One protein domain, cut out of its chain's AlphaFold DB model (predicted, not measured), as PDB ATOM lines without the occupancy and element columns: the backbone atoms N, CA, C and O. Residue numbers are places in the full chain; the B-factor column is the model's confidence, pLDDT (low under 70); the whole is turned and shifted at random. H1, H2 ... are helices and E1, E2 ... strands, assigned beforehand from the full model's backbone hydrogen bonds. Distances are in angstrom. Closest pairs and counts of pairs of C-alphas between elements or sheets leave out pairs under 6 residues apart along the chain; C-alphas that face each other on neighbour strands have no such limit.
ATOM      1  N   LEU A  72      19.066  19.163  -1.398       95.12
ATOM      2  CA  LEU A  72      20.218  18.749  -2.193       95.12
ATOM      3  C   LEU A  72      20.765  17.421  -1.673       95.12
ATOM      4  O   LEU A  72      20.739  17.157  -0.476       95.12
ATOM      5  N   ILE A  73      21.292  16.612  -2.590       95.81
ATOM      6  CA  ILE A  73      21.879  15.311  -2.279       95.81
ATOM      7  C   ILE A  73      23.325  15.309  -2.756       95.81
ATOM      8  O   ILE A  73      23.593  15.467  -3.949       95.81
ATOM      9  N   ILE A  74      24.259  15.081  -1.836       95.38
ATOM     10  CA  ILE A  74      25.680  14.902  -2.141       95.38
ATOM     11  C   ILE A  74      26.102  13.506  -1.664       95.38
ATOM     12  O   ILE A  74      26.387  13.317  -0.482       95.38
ATOM     13  N   PRO A  75      26.172  12.494  -2.548       96.44
ATOM     14  CA  PRO A  75      26.502  11.141  -2.118       96.44
ATOM     15  C   PRO A  75      27.840  11.067  -1.370       96.44
ATOM     16  O   PRO A  75      28.836  11.654  -1.801       96.44
ATOM     17  N   ASN A  76      27.866  10.302  -0.276       96.25
ATOM     18  CA  ASN A  76      29.026  10.124   0.609       96.25
ATOM     19  C   ASN A  76      29.565  11.439   1.212       96.25
ATOM     20  O   ASN A  76      30.770  11.600   1.424       96.25
ATOM     21  N   LYS A  77      28.693  12.430   1.429       96.19
ATOM     22  CA  LYS A  77      29.065  13.705   2.050       96.19
ATOM     23  C   LYS A  77      29.649  13.513   3.445       96.19
ATOM     24  O   LYS A  77      30.634  14.172   3.753       96.19
ATOM     25  N   ALA A  78      29.115  12.595   4.253       96.38
ATOM     26  CA  ALA A  78      29.644  12.330   5.589       96.38
ATOM     27  C   ALA A  78      31.119  11.889   5.537       96.38
ATOM     28  O   ALA A  78      31.954  12.399   6.287       96.38
ATOM     29  N   GLU A  79      31.471  10.999   4.605       96.75
ATOM     30  CA  GLU A  79      32.851  10.568   4.378       96.75
ATOM     31  C   GLU A  79      33.723  11.702   3.825       96.75
ATOM     32  O   GLU A  79      34.857  11.886   4.275       96.75
ATOM     33  N   ILE A  80      33.203  12.497   2.882       95.88
ATOM     34  CA  ILE A  80      33.908  13.664   2.335       95.88
ATOM     35  C   ILE A  80      34.209  14.680   3.442       95.88
ATOM     36  O   ILE A  80      35.336  15.178   3.505       95.88
ATOM     37  N   ASP A  81      33.251  14.981   4.312       96.69
ATOM     38  CA  ASP A  81      33.391  15.953   5.398       96.69
ATOM     39  C   ASP A  81      34.363  15.441   6.467       96.69
ATOM     40  O   ASP A  81      35.250  16.180   6.912       96.69
ATOM     41  N   ALA A  82      34.291  14.150   6.811       96.75
ATOM     42  CA  ALA A  82      35.235  13.512   7.723       96.75
ATOM     43  C   ALA A  82      36.675  13.549   7.180       96.75
ATOM     44  O   ALA A  82      37.607  13.918   7.900       96.75
ATOM     45  N   LEU A  83      36.875  13.215   5.900       96.88
ATOM     46  CA  LEU A  83      38.184  13.296   5.247       96.88
ATOM     47  C   LEU A  83      38.666  14.745   5.126       96.88
ATOM     48  O   LEU A  83      39.833  15.021   5.385       96.88
ATOM     49  N   THR A  84      37.778  15.681   4.787       95.12
ATOM     50  CA  THR A  84      38.103  17.115   4.697       95.12
ATOM     51  C   THR A  84      38.565  17.655   6.046       95.12
ATOM     52  O   THR A  84      39.568  18.363   6.100       95.12
ATOM     53  N   THR A  85      37.905  17.256   7.134       96.75
ATOM     54  CA  THR A  85      38.289  17.622   8.505       96.75
ATOM     55  C   THR A  85      39.653  17.046   8.885       96.75
ATOM     56  O   THR A  85      40.474  17.741   9.470       96.75
ATOM     57  N   LYS A  86      39.951  15.795   8.509       96.06
ATOM     58  CA  LYS A  86      41.289  15.208   8.712       96.06
ATOM     59  C   LYS A  86      42.364  15.895   7.869       96.06
ATOM     60  O   LYS A  86      43.504  15.993   8.295       96.06
ATOM     61  N   ILE A  87      42.032  16.343   6.661       94.06
ATOM     62  CA  ILE A  87      42.975  17.029   5.769       94.06
ATOM     63  C   ILE A  87      43.270  18.447   6.276       94.06
ATOM     64  O   ILE A  87      44.415  18.887   6.204       94.06
ATOM     65  N   SER A  88      42.272  19.151   6.821       93.12
ATOM     66  CA  SER A  88      42.421  20.538   7.282       93.12
ATOM     67  C   SER A  88      43.304  20.697   8.523       93.12
ATOM     68  O   SER A  88      43.746  21.810   8.803       93.12
ATOM     69  N   THR A  89      43.624  19.613   9.238       95.12
ATOM     70  CA  THR A  89      44.590  19.646  10.351       95.12
ATOM     71  C   THR A  89      46.044  19.757   9.887       95.12
ATOM     72  O   THR A  89      46.918  20.068  10.693       95.12
ATOM     73  N   TYR A  90      46.333  19.475   8.613       94.81
ATOM     74  CA  TYR A  90      47.686  19.557   8.064       94.81
ATOM     75  C   TYR A  90      47.985  20.951   7.510       94.81
ATOM     76  O   TYR A  90      47.121  21.634   6.962       94.81
ATOM     77  N   SER A  91      49.247  21.373   7.614       92.50
ATOM     78  CA  SER A  91      49.688  22.640   7.035       92.50
ATOM     79  C   SER A  91      49.709  22.576   5.507       92.50
ATOM     80  O   SER A  91      49.937  21.523   4.907       92.50
ATOM     81  N   LYS A  92      49.557  23.736   4.858       87.62
ATOM     82  CA  LYS A  92      49.643  23.851   3.394       87.62
ATOM     83  C   LYS A  92      50.951  23.270   2.838       87.62
ATOM     84  O   LYS A  92      50.920  22.550   1.848       87.62
ATOM     85  N   ALA A  93      52.077  23.513   3.512       89.06
ATOM     86  CA  ALA A  93      53.380  22.982   3.109       89.06
ATOM     87  C   ALA A  93      53.425  21.442   3.133       89.06
ATOM     88  O   ALA A  93      53.960  20.831   2.210       89.06
ATOM     89  N   ALA A  94      52.824  20.807   4.145       91.56
ATOM     90  CA  ALA A  94      52.758  19.349   4.230       91.56
ATOM     91  C   ALA A  94      51.866  18.744   3.131       91.56
ATOM     92  O   ALA A  94      52.203  17.708   2.560       91.56
ATOM     93  N   LEU A  95      50.753  19.410   2.799       91.06
ATOM     94  CA  LEU A  95      49.871  19.004   1.701       91.06
ATOM     95  C   LEU A  95      50.571  19.117   0.339       91.06
ATOM     96  O   LEU A  95      50.469  18.209  -0.483       91.06
ATOM     97  N   GLU A  96      51.306  20.206   0.103       87.94
ATOM     98  CA  GLU A  96      52.086  20.386  -1.125       87.94
ATOM     99  C   GLU A  96      53.177  19.323  -1.276       87.94
ATOM    100  O   GLU A  96      53.373  18.803  -2.375       87.94
ATOM    101  N   GLU A  97      53.862  18.975  -0.189       90.94
ATOM    102  CA  GLU A  97      54.888  17.935  -0.216       90.94
ATOM    103  C   GLU A  97      54.289  16.556  -0.503       90.94
ATOM    104  O   GLU A  97      54.767  15.855  -1.392       90.94
ATOM    105  N   ALA A  98      53.172  16.210   0.144       92.69
ATOM    106  CA  ALA A  98      52.454  14.964  -0.117       92.69
ATOM    107  C   ALA A  98      51.981  14.848  -1.579       92.69
ATOM    108  O   ALA A  98      52.021  13.770  -2.176       92.69
ATOM    109  N   LEU A  99      51.550  15.958  -2.190       90.00
ATOM    110  CA  LEU A  99      51.165  15.993  -3.605       90.00
ATOM    111  C   LEU A  99      52.357  15.795  -4.552       90.00
ATOM    112  O   LEU A  99      52.190  15.192  -5.616       90.00
ATOM    113  N   LYS A 100      53.550  16.279  -4.186       91.06
ATOM    114  CA  LYS A 100      54.782  16.069  -4.964       91.06
ATOM    115  C   LYS A 100      55.292  14.640  -4.832       91.06
ATOM    116  O   LYS A 100      55.607  14.018  -5.846       91.06
ATOM    117  N   SER A 101      55.360  14.130  -3.605       93.12
ATOM    118  CA  SER A 101      55.886  12.799  -3.299       93.12
ATOM    119  C   SER A 101      54.940  11.678  -3.739       93.12
ATOM    120  O   SER A 101      55.384  10.555  -3.980       93.12
ATOM    121  N   LYS A 102      53.638  11.984  -3.871       93.50
ATOM    122  CA  LYS A 102      52.562  11.050  -4.240       93.50
ATOM    123  C   LYS A 102      52.522   9.797  -3.360       93.50
ATOM    124  O   LYS A 102      52.151   8.717  -3.822       93.50
ATOM    125  N   ASN A 103      52.939   9.927  -2.106       93.19
ATOM    126  CA  ASN A 103      53.028   8.825  -1.161       93.19
ATOM    127  C   ASN A 103      52.799   9.301   0.281       93.19
ATOM    128  O   ASN A 103      52.848  10.495   0.583       93.19
ATOM    129  N   GLY A 104      52.551   8.342   1.173       94.62
ATOM    130  CA  GLY A 104      52.380   8.588   2.600       94.62
ATOM    131  C   GLY A 104      50.942   8.924   3.021       94.62
ATOM    132  O   GLY A 104      50.063   9.135   2.185       94.62
ATOM    133  N   PRO A 105      50.702   9.022   4.341       94.81
ATOM    134  CA  PRO A 105      49.355   9.040   4.918       94.81
ATOM    135  C   PRO A 105      48.527  10.263   4.505       94.81
ATOM    136  O   PRO A 105      47.317  10.161   4.315       94.81
ATOM    137  N   ILE A 106      49.166  11.422   4.324       94.62
ATOM    138  CA  ILE A 106      48.492  12.644   3.859       94.62
ATOM    139  C   ILE A 106      48.016  12.470   2.412       94.62
ATOM    140  O   ILE A 106      46.883  12.822   2.080       94.62
ATOM    141  N   TYR A 107      48.870  11.910   1.551       95.44
ATOM    142  CA  TYR A 107      48.512  11.648   0.161       95.44
ATOM    143  C   TYR A 107      47.396  10.604   0.061       95.44
ATOM    144  O   TYR A 107      46.480  10.772  -0.742       95.44
ATOM    145  N   ASP A 108      47.425   9.573   0.907       96.06
ATOM    146  CA  ASP A 108      46.380   8.550   0.948       96.06
ATOM    147  C   ASP A 108      45.016   9.144   1.329       96.06
ATOM    148  O   ASP A 108      44.031   8.873   0.642       96.06
ATOM    149  N   LEU A 109      44.960  10.048   2.318       95.94
ATOM    150  CA  LEU A 109      43.737  10.788   2.662       95.94
ATOM    151  C   LEU A 109      43.233  11.659   1.500       95.94
ATOM    152  O   LEU A 109      42.037  11.671   1.196       95.94
ATOM    153  N   LEU A 110      44.134  12.383   0.825       94.00
ATOM    154  CA  LEU A 110      43.791  13.203  -0.343       94.00
ATOM    155  C   LEU A 110      43.237  12.343  -1.485       94.00
ATOM    156  O   LEU A 110      42.231  12.700  -2.102       94.00
ATOM    157  N   LYS A 111      43.875  11.200  -1.748       95.81
ATOM    158  CA  LYS A 111      43.479  10.236  -2.776       95.81
ATOM    159  C   LYS A 111      42.125   9.606  -2.460       95.81
ATOM    160  O   LYS A 111      41.288   9.487  -3.356       95.81
ATOM    161  N   GLU A 112      41.894   9.234  -1.205       96.44
ATOM    162  CA  GLU A 112      40.621   8.687  -0.745       96.44
ATOM    163  C   GLU A 112      39.492   9.714  -0.893       96.44
ATOM    164  O   GLU A 112      38.471   9.419  -1.514       96.44
ATOM    165  N   ARG A 113      39.700  10.965  -0.462       95.38
ATOM    166  CA  ARG A 113      38.722  12.048  -0.669       95.38
ATOM    167  C   ARG A 113      38.447  12.283  -2.155       95.38
ATOM    168  O   ARG A 113      37.292  12.413  -2.565       95.38
ATOM    169  N   ALA A 114      39.499  12.299  -2.975       93.81
ATOM    170  CA  ALA A 114      39.387  12.490  -4.416       93.81
ATOM    171  C   ALA A 114      38.589  11.369  -5.100       93.81
ATOM    172  O   ALA A 114      37.895  11.644  -6.079       93.81
ATOM    173  N   LYS A 115      38.628  10.131  -4.585       95.81
ATOM    174  CA  LYS A 115      37.798   9.019  -5.078       95.81
ATOM    175  C   LYS A 115      36.311   9.366  -4.989       95.81
ATOM    176  O   LYS A 115      35.608   9.217  -5.987       95.81
ATOM    177  N   TYR A 116      35.850   9.873  -3.846       94.94
ATOM    178  CA  TYR A 116      34.451  10.270  -3.655       94.94
ATOM    179  C   TYR A 116      34.071  11.478  -4.515       94.94
ATOM    180  O   TYR A 116      33.056  11.448  -5.207       94.94
ATOM    181  N   SER A 117      34.916  12.514  -4.565       92.94
ATOM    182  CA  SER A 117      34.655  13.682  -5.421       92.94
ATOM    183  C   SER A 117      34.591  13.311  -6.907       92.94
ATOM    184  O   SER A 117      33.719  13.790  -7.630       92.94
ATOM    185  N   LYS A 118      35.483  12.422  -7.368       93.56
ATOM    186  CA  LYS A 118      35.475  11.906  -8.743       93.56
ATOM    187  C   LYS A 118      34.220  11.084  -9.015       93.56
ATOM    188  O   LYS A 118      33.603  11.275 -10.057       93.56
ATOM    189  N   PHE A 119      33.835  10.204  -8.091       93.81
ATOM    190  CA  PHE A 119      32.610   9.416  -8.204       93.81
ATOM    191  C   PHE A 119      31.374  10.311  -8.354       93.81
ATOM    192  O   PHE A 119      30.594  10.108  -9.283       93.81
ATOM    193  N   ASN A 120      31.241  11.347  -7.521       94.69
ATOM    194  CA  ASN A 120      30.120  12.287  -7.602       94.69
ATOM    195  C   ASN A 120      30.123  13.062  -8.927       94.69
ATOM    196  O   ASN A 120      29.081  13.212  -9.556       94.69
ATOM    197  N   PHE A 121      31.290  13.505  -9.406       93.94
ATOM    198  CA  PHE A 121      31.382  14.224 -10.680       93.94
ATOM    199  C   PHE A 121      31.037  13.348 -11.898       93.94
ATOM    200  O   PHE A 121      30.364  13.805 -12.822       93.94
ATOM    201  N   LEU A 122      31.479  12.088 -11.910       91.19
ATOM    202  CA  LEU A 122      31.171  11.145 -12.993       91.19
ATOM    203  C   LEU A 122      29.694  10.726 -13.021       91.19
ATOM    204  O   LEU A 122      29.194  10.346 -14.075       91.19
ATOM    205  N   ASN A 123      29.004  10.832 -11.884       92.38
ATOM    206  CA  ASN A 123      27.585  10.513 -11.738       92.38
ATOM    207  C   ASN A 123      26.699  11.760 -11.566       92.38
ATOM    208  O   ASN A 123      25.563  11.643 -11.108       92.38
ATOM    209  N   LYS A 124      27.188  12.956 -11.921       94.06
ATOM    210  CA  LYS A 124      26.462  14.228 -11.743       94.06
ATOM    211  C   LYS A 124      25.067  14.221 -12.379       94.06
ATOM    212  O   LYS A 124      24.142  14.754 -11.782       94.06
ATOM    213  N   GLU A 125      24.888  13.573 -13.531       92.50
ATOM    214  CA  GLU A 125      23.590  13.431 -14.202       92.50
ATOM    215  C   GLU A 125      22.612  12.577 -13.380       92.50
ATOM    216  O   GLU A 125      21.455  12.953 -13.194       92.50
ATOM    217  N   VAL A 126      23.092  11.454 -12.833       92.75
ATOM    218  CA  VAL A 126      22.308  10.553 -11.970       92.75
ATOM    219  C   VAL A 126      21.911  11.266 -10.676       92.75
ATOM    220  O   VAL A 126      20.762  11.186 -10.245       92.75
ATOM    221  N   ILE A 127      22.848  12.007 -10.079       96.00
ATOM    222  CA  ILE A 127      22.621  12.781  -8.853       96.00
ATOM    223  C   ILE A 127      21.608  13.900  -9.103       96.00
ATOM    224  O   ILE A 127      20.663  14.044  -8.334       96.00
ATOM    225  N   ALA A 128      21.752  14.656 -10.194       95.62
ATOM    226  CA  ALA A 128      20.819  15.719 -10.563       95.62
ATOM    227  C   ALA A 128      19.387  15.196 -10.733       95.62
ATOM    228  O   ALA A 128      18.443  15.798 -10.222       95.62
ATOM    229  N   ARG A 129      19.217  14.047 -11.399       94.56
ATOM    230  CA  ARG A 129      17.910  13.389 -11.527       94.56
ATOM    231  C   ARG A 129      17.340  12.957 -10.182       94.56
ATOM    232  O   ARG A 129      16.173  13.224  -9.912       94.56
ATOM    233  N   LEU A 130      18.158  12.344  -9.326       95.75
ATOM    234  CA  LEU A 130      17.733  11.958  -7.979       95.75
ATOM    235  C   LEU A 130      17.318  13.154  -7.132       95.75
ATOM    236  O   LEU A 130      16.336  13.039  -6.414       95.75
ATOM    237  N   ILE A 131      18.003  14.297  -7.237       97.00
ATOM    238  CA  ILE A 131      17.592  15.526  -6.546       97.00
ATOM    239  C   ILE A 131      16.187  15.935  -6.999       97.00
ATOM    240  O   ILE A 131      15.336  16.199  -6.153       97.00
ATOM    241  N   ILE A 132      15.904  15.947  -8.305       95.75
ATOM    242  CA  ILE A 132      14.564  16.297  -8.803       95.75
ATOM    243  C   ILE A 132      13.509  15.297  -8.305       95.75
ATOM    244  O   ILE A 132      12.491  15.722  -7.765       95.75
ATOM    245  N   LEU A 133      13.761  13.989  -8.430       95.31
ATOM    246  CA  LEU A 133      12.830  12.941  -7.994       95.31
ATOM    247  C   LEU A 133      12.595  12.964  -6.476       95.31
ATOM    248  O   LEU A 133      11.458  12.835  -6.035       95.31
ATOM    249  N   ALA A 134      13.644  13.174  -5.679       96.56
ATOM    250  CA  ALA A 134      13.539  13.290  -4.229       96.56
ATOM    251  C   ALA A 134      12.664  14.483  -3.835       96.56
ATOM    252  O   ALA A 134      11.805  14.347  -2.978       96.56
ATOM    253  N   ASN A 135      12.811  15.628  -4.504       96.38
ATOM    254  CA  ASN A 135      12.008  16.822  -4.218       96.38
ATOM    255  C   ASN A 135      10.579  16.768  -4.801       96.38
ATOM    256  O   ASN A 135       9.810  17.704  -4.606       96.38
ATOM    257  N   MET A 136      10.202  15.686  -5.492       94.75
ATOM    258  CA  MET A 136       8.797  15.359  -5.782       94.75
ATOM    259  C   MET A 136       8.134  14.564  -4.639       94.75
ATOM    260  O   MET A 136       6.916  14.368  -4.645       94.75
ATOM    261  N   LEU A 137       8.919  14.091  -3.666       95.88
ATOM    262  CA  LEU A 137       8.426  13.499  -2.426       95.88
ATOM    263  C   LEU A 137       8.101  14.594  -1.397       95.88
ATOM    264  O   LEU A 137       8.612  15.715  -1.492       95.88
ATOM    265  N   PRO A 138       7.304  14.277  -0.362       95.62
ATOM    266  CA  PRO A 138       7.251  15.090   0.846       95.62
ATOM    267  C   PRO A 138       8.660  15.355   1.402       95.62
ATOM    268  O   PRO A 138       9.514  14.467   1.400       95.62
ATOM    269  N   LYS A 139       8.907  16.575   1.896       94.88
ATOM    270  CA  LYS A 139      10.251  17.036   2.296       94.88
ATOM    271  C   LYS A 139      10.950  16.095   3.286       94.88
ATOM    272  O   LYS A 139      12.131  15.815   3.131       94.88
ATOM    273  N   ASN A 140      10.212  15.559   4.253       96.75
ATOM    274  CA  ASN A 140      10.726  14.593   5.225       96.75
ATOM    275  C   ASN A 140      11.211  13.286   4.566       96.75
ATOM    276  O   ASN A 140      12.215  12.723   4.988       96.75
ATOM    277  N   GLU A 141      10.526  12.800   3.529       97.31
ATOM    278  CA  GLU A 141      10.932  11.602   2.782       97.31
ATOM    279  C   GLU A 141      12.125  11.897   1.861       97.31
ATOM    280  O   GLU A 141      13.050  11.088   1.756       97.31
ATOM    281  N   ALA A 142      12.167  13.094   1.267       96.50
ATOM    282  CA  ALA A 142      13.323  13.580   0.515       96.50
ATOM    283  C   ALA A 142      14.587  13.654   1.393       96.50
ATOM    284  O   ALA A 142      15.661  13.214   0.980       96.50
ATOM    285  N   GLU A 143      14.460  14.163   2.623       96.81
ATOM    286  CA  GLU A 143      15.543  14.245   3.609       96.81
ATOM    287  C   GLU A 143      16.031  12.861   4.058       96.81
ATOM    288  O   GLU A 143      17.241  12.651   4.160       96.81
ATOM    289  N   LYS A 144      15.132  11.887   4.257       96.62
ATOM    290  CA  LYS A 144      15.531  10.494   4.527       96.62
ATOM    291  C   LYS A 144      16.318   9.901   3.361       96.62
ATOM    292  O   LYS A 144      17.374   9.308   3.571       96.62
ATOM    293  N   LEU A 145      15.845  10.088   2.125       96.19
ATOM    294  CA  LEU A 145      16.556   9.611   0.938       96.19
ATOM    295  C   LEU A 145      17.941  10.266   0.812       96.19
ATOM    296  O   LEU A 145      18.920   9.585   0.499       96.19
ATOM    297  N   ALA A 146      18.041  11.564   1.113       96.75
ATOM    298  CA  ALA A 146      19.318  12.259   1.200       96.75
ATOM    299  C   ALA A 146      20.218  11.625   2.273       96.75
ATOM    300  O   ALA A 146      21.342  11.248   1.962       96.75
ATOM    301  N   ALA A 147      19.727  11.396   3.493       95.94
ATOM    302  CA  ALA A 147      20.502  10.789   4.579       95.94
ATOM    303  C   ALA A 147      21.075   9.402   4.217       95.94
ATOM    304  O   ALA A 147      22.223   9.091   4.554       95.94
ATOM    305  N   VAL A 148      20.329   8.593   3.457       94.44
ATOM    306  CA  VAL A 148      20.822   7.314   2.921       94.44
ATOM    307  C   VAL A 148      22.013   7.531   1.984       94.44
ATOM    308  O   VAL A 148      23.037   6.851   2.086       94.44
ATOM    309  N   LEU A 149      21.895   8.478   1.055       95.06
ATOM    310  CA  LEU A 149      22.914   8.760   0.043       95.06
ATOM    311  C   LEU A 149      24.155   9.437   0.641       95.06
ATOM    312  O   LEU A 149      25.280   9.088   0.267       95.06
ATOM    313  N   GLU A 150      23.951  10.372   1.566       96.44
ATOM    314  CA  GLU A 150      24.979  11.219   2.170       96.44
ATOM    315  C   GLU A 150      25.745  10.528   3.303       96.44
ATOM    316  O   GLU A 150      26.948  10.753   3.422       96.44
ATOM    317  N   ALA A 151      25.068   9.704   4.114       93.25
ATOM    318  CA  ALA A 151      25.604   9.164   5.368       93.25
ATOM    319  C   ALA A 151      25.324   7.666   5.599       93.25
ATOM    320  O   ALA A 151      25.648   7.142   6.663       93.25
ATOM    321  N   LYS A 152      24.723   6.964   4.625       91.50
ATOM    322  CA  LYS A 152      24.358   5.534   4.730       91.50
ATOM    323  C   LYS A 152      23.419   5.227   5.904       91.50
ATOM    324  O   LYS A 152      23.462   4.141   6.479       91.50
ATOM    325  N   ILE A 153      22.553   6.180   6.246       91.38
ATOM    326  CA  ILE A 153      21.499   5.997   7.248       91.38
ATOM    327  C   ILE A 153      20.297   5.369   6.540       91.38
ATOM    328  O   ILE A 153      19.588   6.044   5.805       91.38
ATOM    329  N   PHE A 154      20.120   4.057   6.695       88.88
ATOM    330  CA  PHE A 154      19.141   3.271   5.938       88.88
ATOM    331  C   PHE A 154      17.748   3.265   6.584       88.88
ATOM    332  O   PHE A 154      17.325   2.254   7.145       88.88
ATOM    333  N   ASP A 155      17.037   4.386   6.472       89.88
ATOM    334  CA  ASP A 155      15.625   4.488   6.856       89.88
ATOM    335  C   ASP A 155      14.678   4.055   5.727       89.88
ATOM    336  O   ASP A 155      15.044   4.031   4.553       89.88
ATOM    337  N   VAL A 156      13.433   3.716   6.075       93.25
ATOM    338  CA  VAL A 156      12.374   3.450   5.088       93.25
ATOM    339  C   VAL A 156      11.846   4.775   4.536       93.25
ATOM    340  O   VAL A 156      11.496   5.672   5.311       93.25
ATOM    341  N   VAL A 157      11.761   4.872   3.206       96.00
ATOM    342  CA  VAL A 157      11.279   6.068   2.498       96.00
ATOM    343  C   VAL A 157       9.940   5.768   1.828       96.00
ATOM    344  O   VAL A 157       9.831   4.819   1.052       96.00
ATOM    345  N   ASP A 158       8.923   6.575   2.113       96.06
ATOM    346  CA  ASP A 158       7.632   6.493   1.428       96.06
ATOM    347  C   ASP A 158       7.716   7.189   0.060       96.06
ATOM    348  O   ASP A 158       8.015   8.380  -0.034       96.06
ATOM    349  N   VAL A 159       7.470   6.429  -1.010       96.00
ATOM    350  CA  VAL A 159       7.492   6.901  -2.403       96.00
ATOM    351  C   VAL A 159       6.107   6.876  -3.058       96.00
ATOM    352  O   VAL A 159       5.991   6.964  -4.280       96.00
ATOM    353  N   SER A 160       5.040   6.780  -2.259       94.69
ATOM    354  CA  SER A 160       3.648   6.715  -2.729       94.69
ATOM    355  C   SER A 160       3.167   7.961  -3.473       94.69
ATOM    356  O   SER A 160       2.212   7.869  -4.243       94.69
ATOM    357  N   SER A 161       3.831   9.111  -3.303       93.69
ATOM    358  CA  SER A 161       3.522  10.335  -4.054       93.69
ATOM    359  C   SER A 161       3.990  10.295  -5.515       93.69
ATOM    360  O   SER A 161       3.640  11.184  -6.292       93.69
ATOM    361  N   LEU A 162       4.783   9.289  -5.899       94.06
ATOM    362  CA  LEU A 162       5.313   9.121  -7.248       94.06
ATOM    363  C   LEU A 162       4.566   8.021  -8.002       94.06
ATOM    364  O   LEU A 162       4.179   7.004  -7.430       94.06
ATOM    365  N   ASP A 163       4.429   8.203  -9.314       92.62
ATOM    366  CA  ASP A 163       3.967   7.147 -10.214       92.62
ATOM    367  C   ASP A 163       5.003   6.011 -10.349       92.62
ATOM    368  O   ASP A 163       6.171   6.138  -9.971       92.62
ATOM    369  N   GLN A 164       4.570   4.874 -10.898       88.06
ATOM    370  CA  GLN A 164       5.410   3.678 -11.025       88.06
ATOM    371  C   GLN A 164       6.661   3.904 -11.886       88.06
ATOM    372  O   GLN A 164       7.697   3.288 -11.631       88.06
ATOM    373  N   GLU A 165       6.590   4.779 -12.892       88.88
ATOM    374  CA  GLU A 165       7.736   5.084 -13.752       88.88
ATOM    375  C   GLU A 165       8.821   5.830 -12.973       88.88
ATOM    376  O   GLU A 165       9.981   5.410 -12.981       88.88
ATOM    377  N   LYS A 166       8.449   6.866 -12.214       91.50
ATOM    378  CA  LYS A 166       9.367   7.619 -11.348       91.50
ATOM    379  C   LYS A 166       9.904   6.775 -10.198       91.50
ATOM    380  O   LYS A 166      11.084   6.872  -9.867       91.50
ATOM    381  N   GLN A 167       9.075   5.911  -9.613       90.94
ATOM    382  CA  GLN A 167       9.516   4.941  -8.606       90.94
ATOM    383  C   GLN A 167      10.608   4.011  -9.166       90.94
ATOM    384  O   GLN A 167      11.654   3.814  -8.540       90.94
ATOM    385  N   LYS A 168      10.410   3.485 -10.382       88.06
ATOM    386  CA  LYS A 168      11.415   2.679 -11.089       88.06
ATOM    387  C   LYS A 168      12.677   3.488 -11.397       88.06
ATOM    388  O   LYS A 168      13.781   2.963 -11.261       88.06
ATOM    389  N   GLU A 169      12.533   4.756 -11.771       89.50
ATOM    390  CA  GLU A 169      13.664   5.642 -12.041       89.50
ATOM    391  C   GLU A 169      14.509   5.916 -10.782       89.50
ATOM    392  O   GLU A 169      15.741   5.884 -10.852       89.50
ATOM    393  N   ILE A 170      13.881   6.096  -9.610       92.38
ATOM    394  CA  ILE A 170      14.593   6.174  -8.322       92.38
ATOM    395  C   ILE A 170      15.437   4.917  -8.107       92.38
ATOM    396  O   ILE A 170      16.637   5.025  -7.853       92.38
ATOM    397  N   LEU A 171      14.846   3.726  -8.256       89.88
ATOM    398  CA  LEU A 171      15.563   2.462  -8.068       89.88
ATOM    399  C   LEU A 171      16.760   2.314  -9.015       89.88
ATOM    400  O   LEU A 171      17.846   1.898  -8.598       89.88
ATOM    401  N   GLN A 172      16.585   2.680 -10.285       88.00
ATOM    402  CA  GLN A 172      17.658   2.649 -11.278       88.00
ATOM    403  C   GLN A 172      18.797   3.600 -10.908       88.00
ATOM    404  O   GLN A 172      19.962   3.199 -10.910       88.00
ATOM    405  N   ASN A 173      18.480   4.845 -10.550       91.94
ATOM    406  CA  ASN A 173      19.493   5.831 -10.192       91.94
ATOM    407  C   ASN A 173      20.219   5.469  -8.885       91.94
ATOM    408  O   ASN A 173      21.438   5.622  -8.809       91.94
ATOM    409  N   LEU A 174      19.524   4.911  -7.889       92.25
ATOM    410  CA  LEU A 174      20.156   4.376  -6.676       92.25
ATOM    411  C   LEU A 174      21.133   3.242  -7.007       92.25
ATOM    412  O   LEU A 174      22.283   3.269  -6.564       92.25
ATOM    413  N   THR A 175      20.722   2.306  -7.867       87.81
ATOM    414  CA  THR A 175      21.567   1.182  -8.303       87.81
ATOM    415  C   THR A 175      22.828   1.675  -9.021       87.81
ATOM    416  O   THR A 175      23.928   1.182  -8.765       87.81
ATOM    417  N   ARG A 176      22.705   2.703  -9.873       88.44
ATOM    418  CA  ARG A 176      23.844   3.365 -10.541       88.44
ATOM    419  C   ARG A 176      24.817   3.992  -9.541       88.44
ATOM    420  O   ARG A 176      26.027   3.940  -9.750       88.44
ATOM    421  N   LEU A 177      24.302   4.498  -8.422       91.38
ATOM    422  CA  LEU A 177      25.100   4.990  -7.299       91.38
ATOM    423  C   LEU A 177      25.576   3.887  -6.335       91.38
ATOM    424  O   LEU A 177      26.125   4.204  -5.278       91.38
ATOM    425  N   LYS A 178      25.407   2.607  -6.695       88.06
ATOM    426  CA  LYS A 178      25.760   1.437  -5.871       88.06
ATOM    427  C   LYS A 178      25.016   1.396  -4.532       88.06
ATOM    428  O   LYS A 178      25.547   0.927  -3.528       88.06
ATOM    429  N   ILE A 179      23.779   1.892  -4.519       89.12
ATOM    430  CA  ILE A 179      22.840   1.755  -3.405       89.12
ATOM    431  C   ILE A 179      21.706   0.853  -3.856       89.12
ATOM    432  O   ILE A 179      20.999   1.148  -4.817       89.12
ATOM    433  N   TYR A 180      21.528  -0.250  -3.143       87.19
ATOM    434  CA  TYR A 180      20.555  -1.258  -3.510       87.19
ATOM    435  C   TYR A 180      19.312  -1.148  -2.634       87.19
ATOM    436  O   TYR A 180      19.390  -1.151  -1.404       87.19
ATOM    437  N   ALA A 181      18.157  -1.035  -3.279       88.75
ATOM    438  CA  ALA A 181      16.880  -0.833  -2.616       88.75
ATOM    439  C   ALA A 181      15.767  -1.547  -3.376       88.75
ATOM    440  O   ALA A 181      15.882  -1.713  -4.582       88.75
ATOM    441  N   THR A 182      14.702  -1.931  -2.681       88.94
ATOM    442  CA  THR A 182      13.474  -2.535  -3.217       88.94
ATOM    443  C   THR A 182      12.282  -1.648  -2.891       88.94
ATOM    444  O   THR A 182      12.231  -1.072  -1.805       88.94
ATOM    445  N   ILE A 183      11.300  -1.573  -3.791       89.19
ATOM    446  CA  ILE A 183      10.006  -0.945  -3.497       89.19
ATOM    447  C   ILE A 183       8.964  -2.043  -3.296       89.19
ATOM    448  O   ILE A 183       8.756  -2.877  -4.175       89.19
ATOM    449  N   SER A 184       8.300  -2.030  -2.143       88.06
ATOM    450  CA  SER A 184       7.142  -2.878  -1.853       88.06
ATOM    451  C   SER A 184       6.084  -2.039  -1.152       88.06
ATOM    452  O   SER A 184       6.407  -1.305  -0.222       88.06
ATOM    453  N   ASN A 185       4.831  -2.109  -1.610       89.31
ATOM    454  CA  ASN A 185       3.727  -1.300  -1.079       89.31
ATOM    455  C   ASN A 185       4.053   0.206  -1.013       89.31
ATOM    456  O   ASN A 185       3.753   0.861  -0.021       89.31
ATOM    457  N   ASN A 186       4.694   0.741  -2.061       90.75
ATOM    458  CA  ASN A 186       5.182   2.126  -2.142       90.75
ATOM    459  C   ASN A 186       6.224   2.527  -1.081       90.75
ATOM    460  O   ASN A 186       6.514   3.708  -0.926       90.75
ATOM    461  N   LEU A 187       6.819   1.566  -0.375       93.25
ATOM    462  CA  LEU A 187       7.903   1.810   0.567       93.25
ATOM    463  C   LEU A 187       9.225   1.366  -0.045       93.25
ATOM    464  O   LEU A 187       9.414   0.193  -0.385       93.25
ATOM    465  N   LEU A 188      10.146   2.313  -0.166       92.62
ATOM    466  CA  LEU A 188      11.521   2.080  -0.558       92.62
ATOM    467  C   LEU A 188      12.312   1.597   0.663       92.62
ATOM    468  O   LEU A 188      12.430   2.287   1.677       92.62
ATOM    469  N   THR A 189      12.853   0.389   0.551       91.06
ATOM    470  CA  THR A 189      13.596  -0.309   1.603       91.06
ATOM    471  C   THR A 189      14.982  -0.672   1.094       91.06
ATOM    472  O   THR A 189      15.130  -1.162  -0.023       91.06
ATOM    473  N   PHE A 190      16.013  -0.427   1.896       88.62
ATOM    474  CA  PHE A 190      17.400  -0.638   1.487       88.62
ATOM    475  C   PHE A 190      17.887  -2.030   1.879       88.62
ATOM    476  O   PHE A 190      17.599  -2.518   2.973       88.62
ATOM    477  N   LYS A 191      18.633  -2.674   0.980       79.69
ATOM    478  CA  LYS A 191      19.154  -4.031   1.174       79.69
ATOM    479  C   LYS A 191      20.669  -4.065   1.025       79.69
ATOM    480  O   LYS A 191      21.272  -3.223   0.362       79.69
ATOM    481  N   LYS A 192      21.284  -5.089   1.619       72.00
ATOM    482  CA  LYS A 192      22.672  -5.448   1.306       72.00
ATOM    483  C   LYS A 192      22.746  -5.928  -0.150       72.00
ATOM    484  O   LYS A 192      21.826  -6.594  -0.620       72.00
ATOM    485  N   GLU A 193      23.839  -5.593  -0.832       65.81
ATOM    486  CA  GLU A 193      24.081  -5.831  -2.268       65.81
ATOM    487  C   GLU A 193      23.677  -7.239  -2.743       65.81
ATOM    488  O   GLU A 193      22.917  -7.378  -3.700       65.81
ATOM    489  N   GLU A 194      24.087  -8.275  -2.011       56.94
ATOM    490  CA  GLU A 194      23.827  -9.682  -2.347       56.94
ATOM    491  C   GLU A 194      22.335 -10.063  -2.316       56.94
ATOM    492  O   GLU A 194      21.880 -10.849  -3.145       56.94
ATOM    493  N   GLN A 195      21.555  -9.491  -1.392       59.44
ATOM    494  CA  GLN A 195      20.119  -9.779  -1.244       59.44
ATOM    495  C   GLN A 195      19.271  -9.008  -2.255       59.44
ATOM    496  O   GLN A 195      18.204  -9.454  -2.666       59.44
ATOM    497  N   ALA A 196      19.746  -7.837  -2.661       55.31
ATOM    498  CA  ALA A 196      19.023  -6.982  -3.577       55.31
ATOM    499  C   ALA A 196      19.058  -7.530  -5.012       55.31
ATOM    500  O   ALA A 196      18.030  -7.564  -5.682       55.31
ATOM    501  N   LEU A 197      20.214  -8.022  -5.471       54.97
ATOM    502  CA  LEU A 197      20.389  -8.530  -6.838       54.97
ATOM    503  C   LEU A 197      19.522  -9.764  -7.156       54.97
ATOM    504  O   LEU A 197      19.159  -9.962  -8.312       54.97
ATOM    505  N   GLN A 198      19.157 -10.567  -6.151       55.06
ATOM    506  CA  GLN A 198      18.291 -11.743  -6.329       55.06
ATOM    507  C   GLN A 198      16.795 -11.400  -6.397       55.06
ATOM    508  O   GLN A 198      16.041 -12.101  -7.065       55.06
ATOM    509  N   GLU A 199      16.356 -10.324  -5.738       54.84
ATOM    510  CA  GLU A 199      14.937  -9.952  -5.660       54.84
ATOM    511  C   GLU A 199      14.527  -8.862  -6.662       54.84
ATOM    512  O   GLU A 199      13.350  -8.745  -6.999       54.84
ATOM    513  N   LEU A 200      15.472  -8.049  -7.144       53.44
ATOM    514  CA  LEU A 200      15.136  -6.745  -7.713       53.44
ATOM    515  C   LEU A 200      14.503  -6.742  -9.104       53.44
ATOM    516  O   LEU A 200      13.943  -5.717  -9.480       53.44
ATOM    517  N   GLN A 201      14.641  -7.795  -9.914       57.09
ATOM    518  CA  GLN A 201      14.355  -7.750 -11.367       57.09
ATOM    519  C   GLN A 201      15.000  -6.553 -12.118       57.09
ATOM    520  O   GLN A 201      14.742  -6.346 -13.304       57.09
ATOM    521  N   ILE A 202      15.858  -5.759 -11.471       63.00
ATOM    522  CA  ILE A 202      16.598  -4.658 -12.077       63.00
ATOM    523  C   ILE A 202      17.927  -5.238 -12.520       63.00
ATOM    524  O   ILE A 202      18.780  -5.586 -11.706       63.00
ATOM    525  N   LYS A 203      18.081  -5.355 -13.836       73.50
ATOM    526  CA  LYS A 203      19.338  -5.769 -14.443       73.50
ATOM    527  C   LYS A 203      20.428  -4.764 -14.075       73.50
ATOM    528  O   LYS A 203      20.245  -3.558 -14.250       73.50
TER     529      LYS A 203
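This is residues 72 to 203 of the 305 residues of an uncharacterized protein of Candidatus Micrarchaeota archaeon (UniProt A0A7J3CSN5). A small two-stranded hairpin, E1 and E2, sits in a head with the helices H4, H5 and H6, and from this head a long arm sticks out in which H1 and H3 run side by side and H2 lies across the far end. In the head H4 packs on both H5 and H6, E1 is beside H6, and H7 lies near E1. The printed part has 132 residues with seven named helices and two named strands, in the order H1 H2 H3 H4 H5 H6 E1 E2 H7; the sheet, E1 - E2, is antiparallel and the class is mostly helix. The whole is loose, with a radius of gyration of the C-alphas of 17.6 A, and elongated, spanning 55 by 31 by 23 A.

Strand E1 is residues 181 to 184 and strand E2 residues 187 to 190. Helix H6 is residues 164 to 176, 18.4 A long; H4 is residues 124 to 134, 15.0 A; H5 is residues 139 to 151, 17.5 A. H3, the longest helix, is residues 105 to 122, 25.6 A. H1 is residues 77 to 88, 15.9 A, and begins with C-alpha 77 at (29.065, 13.705, 2.050). H2 is residues 92 to 101, with C-alpha 92 at (49.643, 23.851, 3.394). H7 is residues 193 to 199 and ends with C-alpha 199 at (14.937, -9.952, -5.660).

E1 and E2 form a hairpin, antiparallel at 152 degrees, with N 182 and O 189 2.8 A apart and N 184 and O 187 3.0 A apart, both within hydrogen-bond range. Residues 157 to 158 pair antiparallel with residues 187 to 188 of E2. The closest C-alphas of H6 and E1 are those of Leu 171 and Ala 181, 6.5 A apart; for H7 and E1 they are those of Ala 196 and Ala 181, 6.6 A. H4 and H6 touch at Val 126 and Asn 173, C-alphas 5.8 A apart, at a steep tilt of 39 degrees, opposite ways. H4 and H5 are a helical hairpin that touches at Ala 134 and Ala 142, 4.8 A between C-alphas. H1 and H5 touch only at their ends, with the C-alphas of Lys 77 and Glu 150 4.8 A apart. H1 and H3 touch at Ile 80 and Arg 113, C-alphas 5.9 A apart, at a shallow tilt of 34 degrees, only just short of steep, opposite ways. H2 and H3 touch, about perpendicular at 84 degrees, with the C-alphas of Ala 98 and Tyr 107 5.2 A apart; H3 does so with residues 106 to 107 alone. Every O i to N i+4 pair is within hydrogen-bond range in H1, H2, H4, H5 and H6, against 13 of 14 in H3 and 1 of 3 in H7, where 2 of 4 O i to N i+3 pairs are within range.

The two C-alphas farthest apart, those of Ala 93 and Asn 185, are 55.4 A apart. The printed part has no cut. The link from H5 to H6, residues 152 to 163, is long, and the other links are tight. Mean pLDDT of the printed part is 90.2; residues 193 to 202 are under 70.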